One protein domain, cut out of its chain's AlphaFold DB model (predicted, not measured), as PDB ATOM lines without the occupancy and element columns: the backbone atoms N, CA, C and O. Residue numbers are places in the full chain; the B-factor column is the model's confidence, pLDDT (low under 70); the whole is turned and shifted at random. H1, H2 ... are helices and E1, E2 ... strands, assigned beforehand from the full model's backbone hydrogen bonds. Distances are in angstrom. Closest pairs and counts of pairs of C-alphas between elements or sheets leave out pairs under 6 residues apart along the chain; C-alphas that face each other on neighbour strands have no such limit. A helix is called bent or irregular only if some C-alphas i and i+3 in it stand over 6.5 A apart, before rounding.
ATOM      1  N   SER A  23     149.252 206.332 264.851       53.50
ATOM      2  CA  SER A  23     150.296 207.330 264.538       53.50
ATOM      3  C   SER A  23     149.940 208.260 263.362       53.50
ATOM      4  O   SER A  23     150.835 208.851 262.756       53.50
ATOM      5  N   GLN A  24     148.661 208.367 262.994       63.12
ATOM      6  CA  GLN A  24     148.241 209.129 261.821       63.12
ATOM      7  C   GLN A  24     148.174 210.614 262.139       63.12
ATOM      8  O   GLN A  24     147.448 211.048 263.031       63.12
ATOM      9  N   LYS A  25     148.916 211.394 261.358       66.69
ATOM     10  CA  LYS A  25     148.875 212.852 261.397       66.69
ATOM     11  C   LYS A  25     147.930 213.333 260.306       66.69
ATOM     12  O   LYS A  25     148.077 212.941 259.142       66.69
ATOM     13  N   VAL A  26     146.965 214.179 260.665       64.19
ATOM     14  CA  VAL A  26     146.197 214.923 259.664       64.19
ATOM     15  C   VAL A  26     146.979 216.185 259.355       64.19
ATOM     16  O   VAL A  26     147.137 217.076 260.191       64.19
ATOM     17  N   VAL A  27     147.487 216.235 258.134       65.12
ATOM     18  CA  VAL A  27     148.167 217.390 257.583       65.12
ATOM     19  C   VAL A  27     147.177 218.129 256.698       65.12
ATOM     20  O   VAL A  27     146.696 217.627 255.680       65.12
ATOM     21  N   LEU A  28     146.858 219.351 257.091       61.47
ATOM     22  CA  LEU A  28     146.027 220.229 256.294       61.47
ATOM     23  C   LEU A  28     146.916 221.007 255.325       61.47
ATOM     24  O   LEU A  28     147.820 221.728 255.750       61.47
ATOM     25  N   PHE A  29     146.653 220.879 254.027       60.38
ATOM     26  CA  PHE A  29     147.311 221.687 253.009       60.38
ATOM     27  C   PHE A  29     146.309 222.660 252.401       60.38
ATOM     28  O   PHE A  29     145.445 222.261 251.626       60.38
ATOM     29  N   LEU A  30     146.441 223.946 252.732       54.69
ATOM     30  CA  LEU A  30     145.655 224.987 252.085       54.69
ATOM     31  C   LEU A  30     146.365 225.425 250.799       54.69
ATOM     32  O   LEU A  30     147.251 226.282 250.816       54.69
ATOM     33  N   ALA A  31     145.981 224.823 249.674       50.34
ATOM     34  CA  ALA A  31     146.440 225.248 248.356       50.34
ATOM     35  C   ALA A  31     145.456 226.278 247.789       50.34
ATOM     36  O   ALA A  31     144.354 225.912 247.382       50.34
ATOM     37  N   LEU A  32     145.842 227.558 247.750       45.41
ATOM     38  CA  LEU A  32     145.047 228.589 247.073       45.41
ATOM     39  C   LEU A  32     145.380 228.750 245.586       45.41
ATOM     40  O   LEU A  32     144.589 229.339 244.862       45.41
ATOM     41  N   VAL A  33     146.476 228.170 245.085       42.66
ATOM     42  CA  VAL A  33     146.791 228.154 243.648       42.66
ATOM     43  C   VAL A  33     147.499 226.848 243.277       42.66
ATOM     44  O   VAL A  33     148.345 226.353 244.025       42.66
ATOM     45  N   CYS A  34     147.177 226.326 242.084       44.59
ATOM     46  CA  CYS A  34     147.762 225.156 241.401       44.59
ATOM     47  C   CYS A  34     149.317 225.056 241.519       44.59
ATOM     48  O   CYS A  34     149.879 223.970 241.383       44.59
ATOM     49  N   ALA A  35     150.016 226.161 241.812       46.16
ATOM     50  CA  ALA A  35     151.463 226.239 242.012       46.16
ATOM     51  C   ALA A  35     151.955 225.547 243.299       46.16
ATOM     52  O   ALA A  35     152.895 224.760 243.231       46.16
ATOM     53  N   GLY A  36     151.314 225.774 244.454       52.09
ATOM     54  CA  GLY A  36     151.775 225.237 245.747       52.09
ATOM     55  C   GLY A  36     151.767 223.707 245.798       52.09
ATOM     56  O   GLY A  36     152.658 223.081 246.371       52.09
ATOM     57  N   PHE A  37     150.792 223.088 245.128       62.66
ATOM     58  CA  PHE A  37     150.676 221.634 245.071       62.66
ATOM     59  C   PHE A  37     151.885 220.982 244.389       62.66
ATOM     60  O   PHE A  37     152.371 219.962 244.866       62.66
ATOM     61  N   GLN A  38     152.420 221.583 243.320       61.62
ATOM     62  CA  GLN A  38     153.592 221.049 242.612       61.62
ATOM     63  C   GLN A  38     154.831 220.991 243.513       61.62
ATOM     64  O   GLN A  38     155.586 220.023 243.445       61.62
ATOM     65  N   TYR A  39     155.003 221.980 244.395       63.31
ATOM     66  CA  TYR A  39     156.115 222.009 245.347       63.31
ATOM     67  C   TYR A  39     156.018 220.891 246.385       63.31
ATOM     68  O   TYR A  39     157.028 220.284 246.735       63.31
ATOM     69  N   LEU A  40     154.806 220.571 246.844       67.62
ATOM     70  CA  LEU A  40     154.614 219.521 247.843       67.62
ATOM     71  C   LEU A  40     154.530 218.113 247.259       67.62
ATOM     72  O   LEU A  40     154.733 217.158 248.004       67.62
ATOM     73  N   LYS A  41     154.290 217.949 245.950       73.56
ATOM     74  CA  LYS A  41     154.187 216.619 245.319       73.56
ATOM     75  C   LYS A  41     155.359 215.708 245.662       73.56
ATOM     76  O   LYS A  41     155.131 214.562 246.027       73.56
ATOM     77  N   HIS A  42     156.591 216.217 245.601       75.56
ATOM     78  CA  HIS A  42     157.777 215.423 245.933       75.56
ATOM     79  C   HIS A  42     157.744 214.909 247.376       75.56
ATOM     80  O   HIS A  42     158.010 213.734 247.604       75.56
ATOM     81  N   PHE A  43     157.365 215.762 248.330       75.31
ATOM     82  CA  PHE A  43     157.258 215.385 249.738       75.31
ATOM     83  C   PHE A  43     156.112 214.393 249.981       75.31
ATOM     84  O   PHE A  43     156.264 213.413 250.707       75.31
ATOM     85  N   ILE A  44     154.969 214.606 249.328       81.12
ATOM     86  CA  ILE A  44     153.803 213.736 249.483       81.12
ATOM     87  C   ILE A  44     154.062 212.348 248.874       81.12
ATOM     88  O   ILE A  44     153.594 211.344 249.403       81.12
ATOM     89  N   MET A  45     154.809 212.266 247.775       83.75
ATOM     90  CA  MET A  45     155.069 211.005 247.074       83.75
ATOM     91  C   MET A  45     156.273 210.231 247.637       83.75
ATOM     92  O   MET A  45     156.431 209.052 247.316       83.75
ATOM     93  N   SER A  46     157.112 210.850 248.480       83.44
ATOM     94  CA  SER A  46     158.355 210.241 248.986       83.44
ATOM     95  C   SER A  46     158.176 209.193 250.092       83.44
ATOM     96  O   SER A  46     159.170 208.657 250.581       83.44
ATOM     97  N   VAL A  47     156.940 208.889 250.498       84.25
ATOM     98  CA  VAL A  47     156.659 207.861 251.514       84.25
ATOM     99  C   VAL A  47     157.029 206.464 251.000       84.25
ATOM    100  O   VAL A  47     156.783 206.132 249.840       84.25
ATOM    101  N   SER A  48     157.644 205.639 251.852       85.25
ATOM    102  CA  SER A  48     158.164 204.314 251.484       85.25
ATOM    103  C   SER A  48     157.495 203.214 252.303       85.25
ATOM    104  O   SER A  48     157.448 203.284 253.528       85.25
ATOM    105  N   GLY A  49     156.949 202.196 251.629       85.81
ATOM    106  CA  GLY A  49     156.229 201.087 252.277       85.81
ATOM    107  C   GLY A  49     154.875 201.466 252.897       85.81
ATOM    108  O   GLY A  49     154.221 200.617 253.502       85.81
ATOM    109  N   LYS A  50     154.452 202.723 252.736       90.31
ATOM    110  CA  LYS A  50     153.175 203.295 253.179       90.31
ATOM    111  C   LYS A  50     152.576 204.133 252.053       90.31
ATOM    112  O   LYS A  50     153.219 204.369 251.031       90.31
ATOM    113  N   MET A  51     151.342 204.581 252.242       91.94
ATOM    114  CA  MET A  51     150.669 205.505 251.337       91.94
ATOM    115  C   MET A  51     150.176 206.739 252.081       91.94
ATOM    116  O   MET A  51     150.009 206.735 253.296       91.94
ATOM    117  N   ASN A  52     149.878 207.787 251.332       92.06
ATOM    118  CA  ASN A  52     149.169 208.954 251.825       92.06
ATOM    119  C   ASN A  52     147.710 208.919 251.371       92.06
ATOM    120  O   ASN A  52     147.411 208.472 250.263       92.06
ATOM    121  N   LEU A  53     146.793 209.394 252.211       92.62
ATOM    122  CA  LEU A  53     145.387 209.559 251.841       92.62
ATOM    123  C   LEU A  53     145.108 211.036 251.583       92.62
ATOM    124  O   LEU A  53     145.231 211.843 252.494       92.62
ATOM    125  N   MET A  54     144.688 211.400 250.375       92.06
ATOM    126  CA  MET A  54     144.230 212.753 250.071       92.06
ATOM    127  C   MET A  54     142.706 212.845 250.108       92.06
ATOM    128  O   MET A  54     142.026 212.126 249.371       92.06
ATOM    129  N   VAL A  55     142.185 213.771 250.911       92.88
ATOM    130  CA  VAL A  55     140.756 214.052 251.073       92.88
ATOM    131  C   VAL A  55     140.378 215.312 250.299       92.88
ATOM    132  O   VAL A  55     140.945 216.386 250.516       92.88
ATOM    133  N   TRP A  56     139.387 215.172 249.422       91.31
ATOM    134  CA  TRP A  56     138.923 216.221 248.516       91.31
ATOM    135  C   TRP A  56     137.433 216.465 248.682       91.31
ATOM    136  O   TRP A  56     136.654 215.535 248.835       91.31
ATOM    137  N   GLY A  57     136.992 217.700 248.519       88.81
ATOM    138  CA  GLY A  57     135.605 218.036 248.248       88.81
ATOM    139  C   GLY A  57     135.325 217.867 246.759       88.81
ATOM    140  O   GLY A  57     136.176 218.187 245.927       88.81
ATOM    141  N   LYS A  58     134.109 217.438 246.406       88.88
ATOM    142  CA  LYS A  58     133.684 217.205 245.012       88.88
ATOM    143  C   LYS A  58     134.139 218.288 244.021       88.88
ATOM    144  O   LYS A  58     134.670 217.968 242.967       88.88
ATOM    145  N   ARG A  59     133.925 219.572 244.342       83.44
ATOM    146  CA  ARG A  59     134.283 220.689 243.443       83.44
ATOM    147  C   ARG A  59     135.794 220.819 243.245       83.44
ATOM    148  O   ARG A  59     136.217 221.116 242.140       83.44
ATOM    149  N   CYS A  60     136.573 220.590 244.300       82.00
ATOM    150  CA  CYS A  60     138.031 220.645 244.246       82.00
ATOM    151  C   CYS A  60     138.584 219.509 243.376       82.00
ATOM    152  O   CYS A  60     139.416 219.762 242.514       82.00
ATOM    153  N   TRP A  61     138.034 218.297 243.522       88.25
ATOM    154  CA  TRP A  61     138.400 217.145 242.691       88.25
ATOM    155  C   TRP A  61     138.247 217.433 241.192       88.25
ATOM    156  O   TRP A  61     139.208 217.323 240.444       88.25
ATOM    157  N   PHE A  62     137.062 217.878 240.758       84.56
ATOM    158  CA  PHE A  62     136.796 218.152 239.338       84.56
ATOM    159  C   PHE A  62     137.463 219.427 238.801       84.56
ATOM    160  O   PHE A  62     137.501 219.631 237.593       84.56
ATOM    161  N   ALA A  63     137.961 220.305 239.674       76.00
ATOM    162  CA  ALA A  63     138.757 221.462 239.267       76.00
ATOM    163  C   ALA A  63     140.242 221.109 239.064       76.00
ATOM    164  O   ALA A  63     140.971 221.888 238.442       76.00
ATOM    165  N   HIS A  64     140.692 219.966 239.596       77.81
ATOM    166  CA  HIS A  64     142.072 219.511 239.496       77.81
ATOM    167  C   HIS A  64     142.362 218.951 238.091       77.81
ATOM    168  O   HIS A  64     141.552 218.179 237.577       77.81
ATOM    169  N   PRO A  65     143.488 219.314 237.446       77.44
ATOM    170  CA  PRO A  65     143.807 218.811 236.111       77.44
ATOM    171  C   PRO A  65     143.981 217.288 236.096       77.44
ATOM    172  O   PRO A  65     144.778 216.756 236.856       77.44
ATOM    173  N   GLU A  66     143.311 216.576 235.186       79.31
ATOM    174  CA  GLU A  66     143.412 215.107 235.113       79.31
ATOM    175  C   GLU A  66     144.844 214.612 234.844       79.31
ATOM    176  O   GLU A  66     145.251 213.572 235.353       79.31
ATOM    177  N   SER A  67     145.648 215.397 234.118       79.94
ATOM    178  CA  SER A  67     147.036 215.067 233.761       79.94
ATOM    179  C   SER A  67     147.992 214.943 234.949       79.94
ATOM    180  O   SER A  67     149.124 214.490 234.779       79.94
ATOM    181  N   THR A  68     147.583 215.356 236.151       78.12
ATOM    182  CA  THR A  68     148.394 215.191 237.362       78.12
ATOM    183  C   THR A  68     148.169 213.857 238.062       78.12
ATOM    184  O   THR A  68     148.877 213.578 239.029       78.12
ATOM    185  N   PHE A  69     147.193 213.064 237.622       84.31
ATOM    186  CA  PHE A  69     146.940 211.727 238.141       84.31
ATOM    187  C   PHE A  69     147.573 210.654 237.238       84.31
ATOM    188  O   PHE A  69     147.674 210.847 236.026       84.31
ATOM    189  N   PRO A  70     147.962 209.491 237.794       89.50
ATOM    190  CA  PRO A  70     147.975 209.149 239.219       89.50
ATOM    191  C   PRO A  70     149.188 209.741 239.959       89.50
ATOM    192  O   PRO A  70     150.230 210.008 239.363       89.50
ATOM    193  N   LEU A  71     149.072 209.886 241.280       87.75
ATOM    194  CA  LEU A  71     150.205 210.205 242.153       87.75
ATOM    195  C   LEU A  71     150.720 208.925 242.819       87.75
ATOM    196  O   LEU A  71     149.948 208.152 243.385       87.75
ATOM    197  N   ALA A  72     152.032 208.696 242.748       90.75
ATOM    198  CA  ALA A  72     152.654 207.527 243.365       90.75
ATOM    199  C   ALA A  72     152.480 207.556 244.890       90.75
ATOM    200  O   ALA A  72     152.640 208.605 245.512       90.75
ATOM    201  N   ASN A  73     152.181 206.396 245.479       93.50
ATOM    202  CA  ASN A  73     151.983 206.219 246.923       93.50
ATOM    203  C   ASN A  73     150.865 207.093 247.524       93.50
ATOM    204  O   ASN A  73     150.891 207.402 248.714       93.50
ATOM    205  N   VAL A  74     149.873 207.492 246.724       93.44
ATOM    206  CA  VAL A  74     148.736 208.298 247.178       93.44
ATOM    207  C   VAL A  74     147.423 207.629 246.793       93.44
ATOM    208  O   VAL A  74     147.201 207.288 245.634       93.44
ATOM    209  N   MET A  75     146.518 207.509 247.762       94.75
ATOM    210  CA  MET A  75     145.112 207.214 247.512       94.75
ATOM    211  C   MET A  75     144.271 208.480 247.638       94.75
ATOM    212  O   MET A  75     144.551 209.363 248.447       94.75
ATOM    213  N   HIS A  76     143.197 208.547 246.860       95.00
ATOM    214  CA  HIS A  76     142.306 209.702 246.822       95.00
ATOM    215  C   HIS A  76     140.900 209.325 247.292       95.00
ATOM    216  O   HIS A  76     140.311 208.362 246.789       95.00
ATOM    217  N   VAL A  77     140.345 210.115 248.211       96.00
ATOM    218  CA  VAL A  77     138.944 210.038 248.636       96.00
ATOM    219  C   VAL A  77     138.219 211.344 248.333       96.00
ATOM    220  O   VAL A  77     138.660 212.425 248.723       96.00
ATOM    221  N   VAL A  78     137.087 211.241 247.638       95.88
ATOM    222  CA  VAL A  78     136.244 212.387 247.285       95.88
ATOM    223  C   VAL A  78     135.008 212.418 248.179       95.88
ATOM    224  O   VAL A  78     134.222 211.469 248.219       95.88
ATOM    225  N   LEU A  79     134.815 213.531 248.877       95.94
ATOM    226  CA  LEU A  79     133.649 213.812 249.698       95.94
ATOM    227  C   LEU A  79     132.509 214.334 248.825       95.94
ATOM    228  O   LEU A  79     132.615 215.378 248.166       95.94
ATOM    229  N   SER A  80     131.414 213.581 248.799       94.81
ATOM    230  CA  SER A  80     130.216 213.910 248.043       94.81
ATOM    231  C   SER A  80     129.006 213.115 248.519       94.81
ATOM    232  O   SER A  80     129.034 211.890 248.610       94.81
ATOM    233  N   THR A  81     127.888 213.810 248.705       93.75
ATOM    234  CA  THR A  81     126.572 213.198 248.942       93.75
ATOM    235  C   THR A  81     125.809 212.909 247.646       93.75
ATOM    236  O   THR A  81     124.795 212.217 247.675       93.75
ATOM    237  N   THR A  82     126.280 213.424 246.503       94.12
ATOM    238  CA  THR A  82     125.562 213.366 245.216       94.12
ATOM    239  C   THR A  82     126.193 212.424 244.192       94.12
ATOM    240  O   THR A  82     125.563 212.119 243.182       94.12
ATOM    241  N   LEU A  83     127.456 212.024 244.383       93.69
ATOM    242  CA  LEU A  83     128.133 211.109 243.459       93.69
ATOM    243  C   LEU A  83     127.581 209.693 243.647       93.69
ATOM    244  O   LEU A  83     127.482 209.204 244.768       93.69
ATOM    245  N   LYS A  84     127.220 209.047 242.535       91.25
ATOM    246  CA  LYS A  84     126.682 207.677 242.524       91.25
ATOM    247  C   LYS A  84     127.766 206.608 242.371       91.25
ATOM    248  O   LYS A  84     127.520 205.452 242.693       91.25
ATOM    249  N   ALA A  85     128.935 206.997 241.872       94.06
ATOM    250  CA  ALA A  85     130.087 206.139 241.647       94.06
ATOM    251  C   ALA A  85     131.375 206.905 241.973       94.06
ATOM    252  O   ALA A  85     131.370 208.140 242.039       94.06
ATOM    253  N   THR A  86     132.460 206.161 242.177       95.88
ATOM    254  CA  THR A  86     133.801 206.730 242.325       95.88
ATOM    255  C   THR A  86     134.232 207.370 241.003       95.88
ATOM    256  O   THR A  86     134.116 206.703 239.976       95.88
ATOM    257  N   PRO A  87     134.662 208.647 240.993       94.06
ATOM    258  CA  PRO A  87     135.146 209.293 239.777       94.06
ATOM    259  C   PRO A  87     136.493 208.703 239.345       94.06
ATOM    260  O   PRO A  87     137.198 208.103 240.159       94.06
ATOM    261  N   ASP A  88     136.860 208.904 238.081       93.69
ATOM    262  CA  ASP A  88     138.120 208.406 237.525       93.69
ATOM    263  C   ASP A  88     139.317 208.855 238.369       93.69
ATOM    264  O   ASP A  88     139.330 209.965 238.896       93.69
ATOM    265  N   HIS A  89     140.306 207.969 238.529       93.75
ATOM    266  CA  HIS A  89     141.504 208.126 239.374       93.75
ATOM    267  C   HIS A  89     141.271 208.231 240.894       93.75
ATOM    268  O   HIS A  89     142.216 208.049 241.672       93.75
ATOM    269  N   ALA A  90     140.041 208.475 241.354       95.50
ATOM    270  CA  ALA A  90     139.730 208.377 242.771       95.50
ATOM    271  C   ALA A  90     139.654 206.911 243.205       95.50
ATOM    272  O   ALA A  90     139.265 206.025 242.449       95.50
ATOM    273  N   HIS A  91     140.006 206.661 244.462       96.56
ATOM    274  CA  HIS A  91     139.955 205.321 245.044       96.56
ATOM    275  C   HIS A  91     138.656 205.128 245.829       96.56
ATOM    276  O   HIS A  91     138.070 204.046 245.833       96.56
ATOM    277  N   PHE A  92     138.170 206.200 246.464       96.12
ATOM    278  CA  PHE A  92     136.998 206.155 247.330       96.12
ATOM    279  C   PHE A  92     136.087 207.368 247.143       96.12
ATOM    280  O   PHE A  92     136.533 208.475 246.841       96.12
ATOM    281  N   VAL A  93     134.801 207.165 247.431       96.75
ATOM    282  CA  VAL A  93     133.837 208.238 247.694       96.75
ATOM    283  C   VAL A  93     133.255 208.048 249.091       96.75
ATOM    284  O   VAL A  93     132.942 206.926 249.514       96.75
ATOM    285  N   ARG A  94     133.130 209.156 249.819       95.81
ATOM    286  CA  ARG A  94     132.557 209.219 251.167       95.81
ATOM    287  C   ARG A  94     131.574 210.376 251.264       95.81
ATOM    288  O   ARG A  94     131.652 211.322 250.489       95.81
ATOM    289  N   LYS A  95     130.595 210.268 252.162       94.25
ATOM    290  CA  LYS A  95     129.522 211.271 252.278       94.25
ATOM    291  C   LYS A  95     129.936 212.472 253.125       94.25
ATOM    292  O   LYS A  95     129.379 213.548 252.942       94.25
ATOM    293  N   ASP A  96     130.912 212.272 254.001       92.75
ATOM    294  CA  ASP A  96     131.341 213.202 255.039       92.75
ATOM    295  C   ASP A  96     132.819 212.955 255.387       92.75
ATOM    296  O   ASP A  96     133.399 211.933 255.002       92.75
ATOM    297  N   PHE A  97     133.436 213.915 256.076       91.44
ATOM    298  CA  PHE A  97     134.845 213.856 256.453       91.44
ATOM    299  C   PHE A  97     135.132 212.711 257.425       91.44
ATOM    300  O   PHE A  97     136.088 211.963 257.229       91.44
ATOM    301  N   GLU A  98     134.265 212.515 258.417       90.06
ATOM    302  CA  GLU A  98     134.416 211.481 259.445       90.06
ATOM    303  C   GLU A  98     134.555 210.080 258.833       90.06
ATOM    304  O   GLU A  98     135.456 209.317 259.178       90.06
ATOM    305  N   SER A  99     133.731 209.745 257.840       92.06
ATOM    306  CA  SER A  99     133.815 208.453 257.155       92.06
ATOM    307  C   SER A  99     135.064 208.293 256.273       92.06
ATOM    308  O   SER A  99     135.453 207.158 255.973       92.06
ATOM    309  N   ALA A 100     135.722 209.387 255.873       92.56
ATOM    310  CA  ALA A 100     137.044 209.349 255.243       92.56
ATOM    311  C   ALA A 100     138.171 209.159 256.269       92.56
ATOM    312  O   ALA A 100     139.107 208.405 256.010       92.56
ATOM    313  N   ILE A 101     138.056 209.759 257.454       89.56
ATOM    314  CA  ILE A 101     138.999 209.539 258.558       89.56
ATOM    315  C   ILE A 101     138.896 208.101 259.085       89.56
ATOM    316  O   ILE A 101     139.910 207.414 259.227       89.56
ATOM    317  N   CYS A 102     137.680 207.585 259.266       88.94
ATOM    318  CA  CYS A 102     137.444 206.188 259.633       88.94
ATOM    319  C   CYS A 102     138.043 205.207 258.615       88.94
ATOM    320  O   CYS A 102     138.591 204.183 259.015       88.94
ATOM    321  N   LEU A 103     137.992 205.524 257.312       89.00
ATOM    322  CA  LEU A 103     138.638 204.713 256.273       89.00
ATOM    323  C   LEU A 103     140.148 204.603 256.514       89.00
ATOM    324  O   LEU A 103     140.704 203.518 256.366       89.00
ATOM    325  N   ALA A 104     140.799 205.705 256.889       87.06
ATOM    326  CA  ALA A 104     142.226 205.693 257.163       87.06
ATOM    327  C   ALA A 104     142.573 204.956 258.457       87.06
ATOM    328  O   ALA A 104     143.653 204.397 258.553       87.06
ATOM    329  N   SER A 105     141.663 204.926 259.428       83.38
ATOM    330  CA  SER A 105     141.973 204.555 260.816       83.38
ATOM    331  C   SER A 105     141.517 203.150 261.208       83.38
ATOM    332  O   SER A 105     141.766 202.700 262.330       83.38
ATOM    333  N   GLN A 106     140.801 202.456 260.322       82.88
ATOM    334  CA  GLN A 106     140.236 201.137 260.597       82.88
ATOM    335  C   GLN A 106     140.868 200.052 259.714       82.88
ATOM    336  O   GLN A 106     141.185 200.296 258.545       82.88
ATOM    337  N   PRO A 107     141.051 198.827 260.243       81.44
ATOM    338  CA  PRO A 107     141.461 197.690 259.431       81.44
ATOM    339  C   PRO A 107     140.516 197.475 258.234       81.44
ATOM    340  O   PRO A 107     139.309 197.687 258.361       81.44
ATOM    341  N   PRO A 108     141.033 197.032 257.075       86.56
ATOM    342  CA  PRO A 108     142.414 196.603 256.826       86.56
ATOM    343  C   PRO A 108     143.374 197.744 256.440       86.56
ATOM    344  O   PRO A 108     144.537 197.479 256.156       86.56
ATOM    345  N   LEU A 109     142.905 198.994 256.388       86.12
ATOM    346  CA  LEU A 109     143.673 200.123 255.850       86.12
ATOM    347  C   LEU A 109     144.408 200.947 256.918       86.12
ATOM    348  O   LEU A 109     145.257 201.756 256.556       86.12
ATOM    349  N   ALA A 110     144.130 200.715 258.205       82.00
ATOM    350  CA  ALA A 110     144.761 201.404 259.336       82.00
ATOM    351  C   ALA A 110     146.294 201.487 259.228       82.00
ATOM    352  O   ALA A 110     146.882 202.546 259.442       82.00
ATOM    353  N   ASP A 111     146.928 200.385 258.827       85.88
ATOM    354  CA  ASP A 111     148.383 200.291 258.710       85.88
ATOM    355  C   ASP A 111     148.913 200.719 257.338       85.88
ATOM    356  O   ASP A 111     150.123 200.704 257.118       85.88
ATOM    357  N   LEU A 112     148.052 201.084 256.391       89.19
ATOM    358  CA  LEU A 112     148.485 201.489 255.056       89.19
ATOM    359  C   LEU A 112     148.910 202.956 255.021       89.19
ATOM    360  O   LEU A 112     149.874 203.299 254.334       89.19
ATOM    361  N   PHE A 113     148.185 203.812 255.743       88.69
ATOM    362  CA  PHE A 113     148.330 205.254 255.617       88.69
ATOM    363  C   PHE A 113     149.308 205.847 256.629       88.69
ATOM    364  O   PHE A 113     149.203 205.605 257.829       88.69
ATOM    365  N   GLU A 114     150.245 206.652 256.129       87.00
ATOM    366  CA  GLU A 114     151.175 207.434 256.944       87.00
ATOM    367  C   GLU A 114     150.581 208.803 257.293       87.00
ATOM    368  O   GLU A 114     150.512 209.173 258.465       87.00
ATOM    369  N   THR A 115     150.118 209.542 256.279       86.88
ATOM    370  CA  THR A 115     149.582 210.898 256.445       86.88
ATOM    371  C   THR A 115     148.252 211.070 255.716       86.88
ATOM    372  O   THR A 115     148.090 210.643 254.566       86.88
ATOM    373  N   ILE A 116     147.307 211.750 256.371       89.75
ATOM    374  CA  ILE A 116     146.059 212.203 255.751       89.75
ATOM    375  C   ILE A 116     146.234 213.663 255.335       89.75
ATOM    376  O   ILE A 116     146.445 214.527 256.179       89.75
ATOM    377  N   TRP A 117     146.120 213.931 254.041       88.56
ATOM    378  CA  TRP A 117     146.247 215.248 253.435       88.56
ATOM    379  C   TRP A 117     144.873 215.814 253.101       88.56
ATOM    380  O   TRP A 117     144.143 215.241 252.290       88.56
ATOM    381  N   ILE A 118     144.523 216.955 253.683       86.94
ATOM    382  CA  ILE A 118     143.286 217.656 253.326       86.94
ATOM    383  C   ILE A 118     143.600 218.674 252.235       86.94
ATOM    384  O   ILE A 118     144.363 219.603 252.483       86.94
ATOM    385  N   VAL A 119     143.016 218.495 251.047       82.12
ATOM    386  CA  VAL A 119     143.321 219.306 249.848       82.12
ATOM    387  C   VAL A 119     142.224 220.340 249.545       82.12
ATOM    388  O   VAL A 119     142.340 221.143 248.626       82.12
ATOM    389  N   GLY A 120     141.146 220.347 250.333       75.25
ATOM    390  CA  GLY A 120     140.045 221.311 250.230       75.25
ATOM    391  C   GLY A 120     138.771 220.703 249.667       75.25
ATOM    392  O   GLY A 120     138.707 219.505 249.440       75.25
ATOM    393  N   GLY A 121     137.695 221.458 249.425       74.31
ATOM    394  CA  GLY A 121     137.554 222.919 249.580       74.31
ATOM    395  C   GLY A 121     137.120 223.380 250.979       74.31
ATOM    396  O   GLY A 121     137.250 222.617 251.929       74.31
ATOM    397  N   THR A 122     136.566 224.599 251.092       77.38
ATOM    398  CA  THR A 122     136.292 225.327 252.357       77.38
ATOM    399  C   THR A 122     135.701 224.444 253.444       77.38
ATOM    400  O   THR A 122     136.201 224.423 254.560       77.38
ATOM    401  N   GLN A 123     134.652 223.689 253.115       83.62
ATOM    402  CA  GLN A 123     133.994 222.825 254.087       83.62
ATOM    403  C   GLN A 123     134.927 221.714 254.597       83.62
ATOM    404  O   GLN A 123     135.007 221.487 255.798       83.62
ATOM    405  N   VAL A 124     135.680 221.068 253.705       87.06
ATOM    406  CA  VAL A 124     136.643 220.016 254.069       87.06
ATOM    407  C   VAL A 124     137.787 220.598 254.902       87.06
ATOM    408  O   VAL A 124     138.238 219.968 255.852       87.06
ATOM    409  N   TYR A 125     138.228 221.818 254.580       82.19
ATOM    410  CA  TYR A 125     139.215 222.544 255.377       82.19
ATOM    411  C   TYR A 125     138.703 222.865 256.775       82.19
ATOM    412  O   TYR A 125     139.426 222.646 257.741       82.19
ATOM    413  N   LYS A 126     137.457 223.326 256.896       83.81
ATOM    414  CA  LYS A 126     136.823 223.585 258.188       83.81
ATOM    415  C   LYS A 126     136.748 222.321 259.040       83.81
ATOM    416  O   LYS A 126     137.206 222.333 260.177       83.81
ATOM    417  N   GLU A 127     136.238 221.230 258.468       88.31
ATOM    418  CA  GLU A 127     136.155 219.935 259.153       88.31
ATOM    419  C   GLU A 127     137.552 219.437 259.567       88.31
ATOM    420  O   GLU A 127     137.729 218.977 260.689       88.31
ATOM    421  N   GLY A 128     138.572 219.624 258.719       85.25
ATOM    422  CA  GLY A 128     139.963 219.305 259.042       85.25
ATOM    423  C   GLY A 128     140.560 220.157 260.166       85.25
ATOM    424  O   GLY A 128     141.162 219.598 261.075       85.25
ATOM    425  N   LEU A 129     140.368 221.480 260.144       81.12
ATOM    426  CA  LEU A 129     140.860 222.411 261.175       81.12
ATOM    427  C   LEU A 129     140.238 222.151 262.549       81.12
ATOM    428  O   LEU A 129     140.890 222.349 263.572       81.12
ATOM    429  N   GLU A 130     138.970 221.742 262.563       83.88
ATOM    430  CA  GLU A 130     138.230 221.393 263.775       83.88
ATOM    431  C   GLU A 130     138.529 219.956 264.244       83.88
ATOM    432  O   GLU A 130     138.218 219.600 265.386       83.88
ATOM    433  N   HIS A 131     139.172 219.138 263.401       83.12
ATOM    434  CA  HIS A 131     139.495 217.761 263.731       83.12
ATOM    435  C   HIS A 131     140.675 217.693 264.706       83.12
ATOM    436  O   HIS A 131     141.734 218.279 264.467       83.12
ATOM    437  N   PRO A 132     140.574 216.913 265.792       79.31
ATOM    438  CA  PRO A 132     141.579 216.966 266.839       79.31
ATOM    439  C   PRO A 132     142.901 216.277 266.441       79.31
ATOM    440  O   PRO A 132     143.848 216.330 267.218       79.31
ATOM    441  N   TRP A 133     142.971 215.567 265.303       80.88
ATOM    442  CA  TRP A 133     144.227 215.022 264.732       80.88
ATOM    443  C   TRP A 133     144.947 215.995 263.788       80.88
ATOM    444  O   TRP A 133     145.931 215.619 263.150       80.88
ATOM    445  N   CYS A 134     144.426 217.214 263.624       80.12
ATOM    446  CA  CYS A 134     145.076 218.230 262.815       80.12
ATOM    447  C   CYS A 134     146.222 218.867 263.605       80.12
ATOM    448  O   CYS A 134     145.999 219.744 264.437       80.12
ATOM    449  N   ASP A 135     147.444 218.408 263.330       74.50
ATOM    450  CA  ASP A 135     148.660 218.860 264.023       74.50
ATOM    451  C   ASP A 135     149.457 219.889 263.211       74.50
ATOM    452  O   ASP A 135     150.239 220.674 263.758       74.50
ATOM    453  N   LEU A 136     149.284 219.869 261.886       74.69
ATOM    454  CA  LEU A 136     150.129 220.602 260.955       74.69
ATOM    455  C   LEU A 136     149.299 221.254 259.854       74.69
ATOM    456  O   LEU A 136     148.506 220.598 259.174       74.69
ATOM    457  N   LEU A 137     149.543 222.546 259.669       74.06
ATOM    458  CA  LEU A 137     148.943 223.357 258.629       74.06
ATOM    459  C   LEU A 137     150.043 223.888 257.705       74.06
ATOM    460  O   LEU A 137     150.953 224.604 258.128       74.06
ATOM    461  N   TYR A 138     149.924 223.559 256.425       71.06
ATOM    462  CA  TYR A 138     150.731 224.133 255.359       71.06
ATOM    463  C   TYR A 138     149.930 225.245 254.685       71.06
ATOM    464  O   TYR A 138     148.985 224.974 253.936       71.06
ATOM    465  N   LEU A 139     150.315 226.490 254.957       67.19
ATOM    466  CA  LEU A 139     149.783 227.669 254.285       67.19
ATOM    467  C   LEU A 139     150.742 228.084 253.187       67.19
ATOM    468  O   LEU A 139     151.927 228.303 253.422       67.19
ATOM    469  N   THR A 140     150.219 228.215 251.978       61.69
ATOM    470  CA  THR A 140     150.963 228.857 250.903       61.69
ATOM    471  C   THR A 140     150.526 230.310 250.840       61.69
ATOM    472  O   THR A 140     149.411 230.586 250.399       61.69
ATOM    473  N   ASP A 141     151.385 231.218 251.298       58.53
ATOM    474  CA  ASP A 141     151.167 232.647 251.128       58.53
ATOM    475  C   ASP A 141     151.528 233.036 249.694       58.53
ATOM    476  O   ASP A 141     152.656 232.831 249.224       58.53
ATOM    477  N   ILE A 142     150.532 233.551 248.982       53.47
ATOM    478  CA  ILE A 142     150.690 234.016 247.615       53.47
ATOM    479  C   ILE A 142     150.933 235.510 247.707       53.47
ATOM    480  O   ILE A 142     149.998 236.305 247.715       53.47
ATOM    481  N   PHE A 176     143.824 223.447 266.809       65.94
ATOM    482  CA  PHE A 176     144.340 224.802 266.604       65.94
ATOM    483  C   PHE A 176     143.472 225.842 267.345       65.94
ATOM    484  O   PHE A 176     142.243 225.705 267.377       65.94
ATOM    485  N   PRO A 177     144.069 226.889 267.951       68.88
ATOM    486  CA  PRO A 177     143.300 227.918 268.640       68.88
ATOM    487  C   PRO A 177     142.194 228.471 267.739       68.88
ATOM    488  O   PRO A 177     142.423 228.704 266.553       68.88
ATOM    489  N   LYS A 178     141.007 228.742 268.299       72.62
ATOM    490  CA  LYS A 178     139.870 229.272 267.521       72.62
ATOM    491  C   LYS A 178     140.227 230.525 266.718       72.62
ATOM    492  O   LYS A 178     139.679 230.717 265.643       72.62
ATOM    493  N   SER A 179     141.150 231.351 267.213       67.75
ATOM    494  CA  SER A 179     141.673 232.515 266.492       67.75
ATOM    495  C   SER A 179     142.455 232.138 265.233       67.75
ATOM    496  O   SER A 179     142.286 232.788 264.208       67.75
ATOM    497  N   VAL A 180     143.265 231.076 265.281       68.38
ATOM    498  CA  VAL A 180     143.999 230.549 264.119       68.38
ATOM    499  C   VAL A 180     143.025 229.937 263.121       68.38
ATOM    500  O   VAL A 180     143.106 230.238 261.936       68.38
ATOM    501  N   ILE A 181     142.064 229.137 263.594       71.00
ATOM    502  CA  ILE A 181     141.022 228.556 262.735       71.00
ATOM    503  C   ILE A 181     140.219 229.667 262.047       71.00
ATOM    504  O   ILE A 181     140.059 229.622 260.833       71.00
ATOM    505  N   SER A 182     139.763 230.679 262.799       71.81
ATOM    506  CA  SER A 182     139.033 231.829 262.248       71.81
ATOM    507  C   SER A 182     139.859 232.546 261.193       71.81
ATOM    508  O   SER A 182     139.379 232.705 260.085       71.81
ATOM    509  N   LEU A 183     141.120 232.880 261.488       70.94
ATOM    510  CA  LEU A 183     141.999 233.562 260.538       70.94
ATOM    511  C   LEU A 183     142.140 232.778 259.226       70.94
ATOM    512  O   LEU A 183     142.043 233.353 258.148       70.94
ATOM    513  N   VAL A 184     142.345 231.461 259.308       70.06
ATOM    514  CA  VAL A 184     142.497 230.607 258.122       70.06
ATOM    515  C   VAL A 184     141.188 230.509 257.336       70.06
ATOM    516  O   VAL A 184     141.212 230.567 256.108       70.06
ATOM    517  N   LEU A 185     140.043 230.385 258.012       73.44
ATOM    518  CA  LEU A 185     138.732 230.374 257.355       73.44
ATOM    519  C   LEU A 185     138.405 231.728 256.718       73.44
ATOM    520  O   LEU A 185     137.956 231.753 255.575       73.44
ATOM    521  N   ASP A 186     138.710 232.832 257.397       70.81
ATOM    522  CA  ASP A 186     138.539 234.190 256.884       70.81
ATOM    523  C   ASP A 186     139.395 234.399 255.626       70.81
ATOM    524  O   ASP A 186     138.904 234.928 254.631       70.81
ATOM    525  N   MET A 187     140.642 233.906 255.611       66.88
ATOM    526  CA  MET A 187     141.475 233.897 254.401       66.88
ATOM    527  C   MET A 187     140.822 233.088 253.270       66.88
ATOM    528  O   MET A 187     140.798 233.533 252.127       66.88
ATOM    529  N   ILE A 188     140.263 231.909 253.561       66.81
ATOM    530  CA  ILE A 188     139.585 231.080 252.550       66.81
ATOM    531  C   ILE A 188     138.347 231.787 251.977       66.81
ATOM    532  O   ILE A 188     138.079 231.681 250.778       66.81
ATOM    533  N   GLU A 189     137.580 232.483 252.816       65.44
ATOM    534  CA  GLU A 189     136.355 233.183 252.418       65.44
ATOM    535  C   GLU A 189     136.634 234.485 251.656       65.44
ATOM    536  O   GLU A 189     135.921 234.794 250.699       65.44
ATOM    537  N   GLN A 190     137.689 235.217 252.024       58.09
ATOM    538  CA  GLN A 190     138.081 236.477 251.379       58.09
ATOM    539  C   GLN A 190     138.646 236.297 249.965       58.09
ATOM    540  O   GLN A 190     138.662 237.254 249.191       58.09
ATOM    541  N   PHE A 191     139.034 235.077 249.582       56.75
ATOM    542  CA  PHE A 191     139.563 234.776 248.250       56.75
ATOM    543  C   PHE A 191     138.701 233.742 247.489       56.75
ATOM    544  O   PHE A 191     139.149 232.626 247.234       56.75
ATOM    545  N   PRO A 192     137.473 234.070 247.034       43.91
ATOM    546  CA  PRO A 192     136.603 233.117 246.330       43.91
ATOM    547  C   PRO A 192     137.178 232.573 245.007       43.91
ATOM    548  O   PRO A 192     136.782 231.495 244.555       43.91
ATOM    549  N   TRP A 193     138.112 233.296 244.373       43.50
ATOM    550  CA  TRP A 193     138.781 232.905 243.118       43.50
ATOM    551  C   TRP A 193     139.729 231.708 243.249       43.50
ATOM    552  O   TRP A 193     140.113 231.106 242.252       43.50
ATOM    553  N   VAL A 194     140.027 231.298 244.476       42.59
ATOM    554  CA  VAL A 194     140.737 230.059 244.828       42.59
ATOM    555  C   VAL A 194     140.088 228.821 244.208       42.59
ATOM    556  O   VAL A 194     140.745 227.813 243.957       42.59
ATOM    557  N   TYR A 195     138.781 228.896 243.949       42.41
ATOM    558  CA  TYR A 195     137.993 227.823 243.356       42.41
ATOM    559  C   TYR A 195     137.913 227.879 241.830       42.41
ATOM    560  O   TYR A 195     137.127 227.123 241.247       42.41
ATOM    561  N   MET A 196     138.672 228.758 241.167       37.75
ATOM    562  CA  MET A 196     138.715 228.753 239.709       37.75
ATOM    563  C   MET A 196     139.332 227.437 239.212       37.75
ATOM    564  O   MET A 196     140.417 227.061 239.655       37.75
ATOM    565  N   PRO A 197     138.673 226.731 238.274       39.62
ATOM    566  CA  PRO A 197     139.295 225.622 237.560       39.62
ATOM    567  C   PRO A 197     140.655 226.066 237.016       39.62
ATOM    568  O   PRO A 197     140.744 227.166 236.463       39.62
ATOM    569  N   CYS A 198     141.705 225.240 237.115       38.78
ATOM    570  CA  CYS A 198     143.018 225.639 236.579       38.78
ATOM    571  C   CYS A 198     142.935 225.955 235.061       38.78
ATOM    572  O   CYS A 198     143.744 226.725 234.553       38.78
ATOM    573  N   SER A 199     141.898 225.469 234.359       36.56
ATOM    574  CA  SER A 199     141.539 225.864 232.989       36.56
ATOM    575  C   SER A 199     141.002 227.293 232.843       36.56
ATOM    576  O   SER A 199     141.311 227.924 231.846       36.56
ATOM    577  N   LEU A 200     140.243 227.831 233.804       35.62
ATOM    578  CA  LEU A 200     139.758 229.222 233.811       35.62
ATOM    579  C   LEU A 200     140.866 230.204 234.199       35.62
ATOM    580  O   LEU A 200     140.907 231.301 233.653       35.62
ATOM    581  N   LEU A 201     141.809 229.783 235.049       39.94
ATOM    582  CA  LEU A 201     143.054 230.522 235.272       39.94
ATOM    583  C   LEU A 201     143.887 230.582 233.982       39.94
ATOM    584  O   LEU A 201     144.302 231.661 233.579       39.94
ATOM    585  N   ASN A 202     144.051 229.448 233.284       34.28
ATOM    586  CA  ASN A 202     144.693 229.406 231.964       34.28
ATOM    587  C   ASN A 202     143.910 230.193 230.902       34.28
ATOM    588  O   ASN A 202     144.517 230.794 230.030       34.28
ATOM    589  N   TYR A 203     142.577 230.205 230.953       33.62
ATOM    590  CA  TYR A 203     141.741 230.945 230.008       33.62
ATOM    591  C   TYR A 203     141.834 232.453 230.252       33.62
ATOM    592  O   TYR A 203     141.981 233.200 229.299       33.62
ATOM    593  N   LEU A 204     141.845 232.921 231.502       34.56
ATOM    594  CA  LEU A 204     142.131 234.325 231.835       34.56
ATOM    595  C   LEU A 204     143.577 234.718 231.468       34.56
ATOM    596  O   LEU A 204     143.813 235.830 230.993       34.56
ATOM    597  N   TYR A 205     144.529 233.788 231.589       33.56
ATOM    598  CA  TYR A 205     145.917 233.935 231.127       33.56
ATOM    599  C   TYR A 205     146.036 233.992 229.587       33.56
ATOM    600  O   TYR A 205     146.821 234.759 229.045       33.56
ATOM    601  N   LEU A 206     145.222 233.223 228.856       31.25
ATOM    602  CA  LEU A 206     145.184 233.226 227.387       31.25
ATOM    603  C   LEU A 206     144.401 234.425 226.832       31.25
ATOM    604  O   LEU A 206     144.826 235.027 225.852       31.25
ATOM    605  N   MET A 207     143.297 234.819 227.468       28.95
ATOM    606  CA  MET A 207     142.487 235.978 227.070       28.95
ATOM    607  C   MET A 207     143.202 237.312 227.332       28.95
ATOM    608  O   MET A 207     142.918 238.292 226.653       28.95
ATOM    609  N   SER A 208     144.166 237.351 228.258       35.59
ATOM    610  CA  SER A 208     145.091 238.484 228.428       35.59
ATOM    611  C   SER A 208     146.265 238.473 227.432       35.59
ATOM    612  O   SER A 208     146.949 239.483 227.291       35.59
TER     613      SER A 208
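Overview. This is residues 23 to 142 and 176 to 208 of the 218 residues of the protein "Dihydrofolate reductase" of Mola mola (UniProt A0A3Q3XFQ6). What is the main picture? A strongly twisted sheet of six parallel strands is the middle of three layers, with H1 and H2 on one face and H3 and H4 on the other. H5 packs on H4, H6 and H7 follow it, and residues 202 to 208 stick out. What is it made of? The printed part has 153 residues, with named elements E1 H1 E2 H2 E3 E4 H3 E5 H4 E6 H5 H6 H7 along the chain, sheet order E4 E3 E2 E5 E1 E6, and a mixed class of helices and strands. It is compact, with a radius of gyration of the C-alphas of 15.2 A and spans of 51 by 37 by 33 A.

Arrangement. How do the strands pair? E4, residues 92 to 94, E3, 74 to 79, E2, 51 to 57, E5, 113 to 120, E1, 25 to 30, and E6, 134 to 142, run in this order, with E4 and E6 as edge strands. Within hydrogen-bond range are, for instance, N 54 and O 75 of E2 and E3 at 2.8 A, N 117 and O 53 of E5 and E2 at 2.7 A, and N 138 and O 28 of E6 and E1 at 2.9 A. Which helices are on the sheet? H1, residues 34 to 45, and H2, 58 to 63, are on one face; H3, 97 to 105, and H4, 122 to 130, are on the opposite face. E2, H2, E3 is a strand-helix-strand unit, parallel neighbour strands with a helix between; E1, H1, E2 and E4, H3, E5 and E5, H4, E6 are split ones, with other strands between; each crossover is right-handed. H3 and H4 only just touch, with 3 pairs of C-alphas within 8 A, the closest Phe 97 and Glu 127 at 6.8 A. What of the last helices? H5, residues 178 to 190, touches H4 at a shallow tilt of 8 degrees, opposite ways, the closest C-alphas being Leu 129 and Ile 181, 6.3 A apart. H6, 192 to 195, and H7, 198 to 207, are each close but not clearly touching H2, with closest C-alphas Cys 60 and Tyr 195 at 7.2 A, and Ala 63 and Cys 198 at 6.5 A. Every O i to N i+4 pair is within hydrogen-bond range in H2, H3, H4, H5 and H7, against 4 of 8 in H1, and H6 is too short for such a pair.

Along the chain. Where are the anchors? E1 begins at C-alpha 25, (148.875, 212.852, 261.397), and H7 ends at C-alpha 207, (142.487, 235.978, 227.070). How long are the longer elements? E6 measures 22.6 A, E2 19.8 A, E5 18.9 A, H5 17.8 A and H1 16.9 A; H1 is only just irregular, with C-alphas 39 and 42 6.8 A apart.

Size, cuts and confidence. Where is the cut? Residues 143 to 175 are not printed, and C-alphas 142 and 176 are 22.0 A apart; of the links printed whole, E3 to E4 is long. Where is confidence low? Residues 23 to 40, 139 to 142, 176 to 177, 179 to 180 and 187 to 208 are under 70.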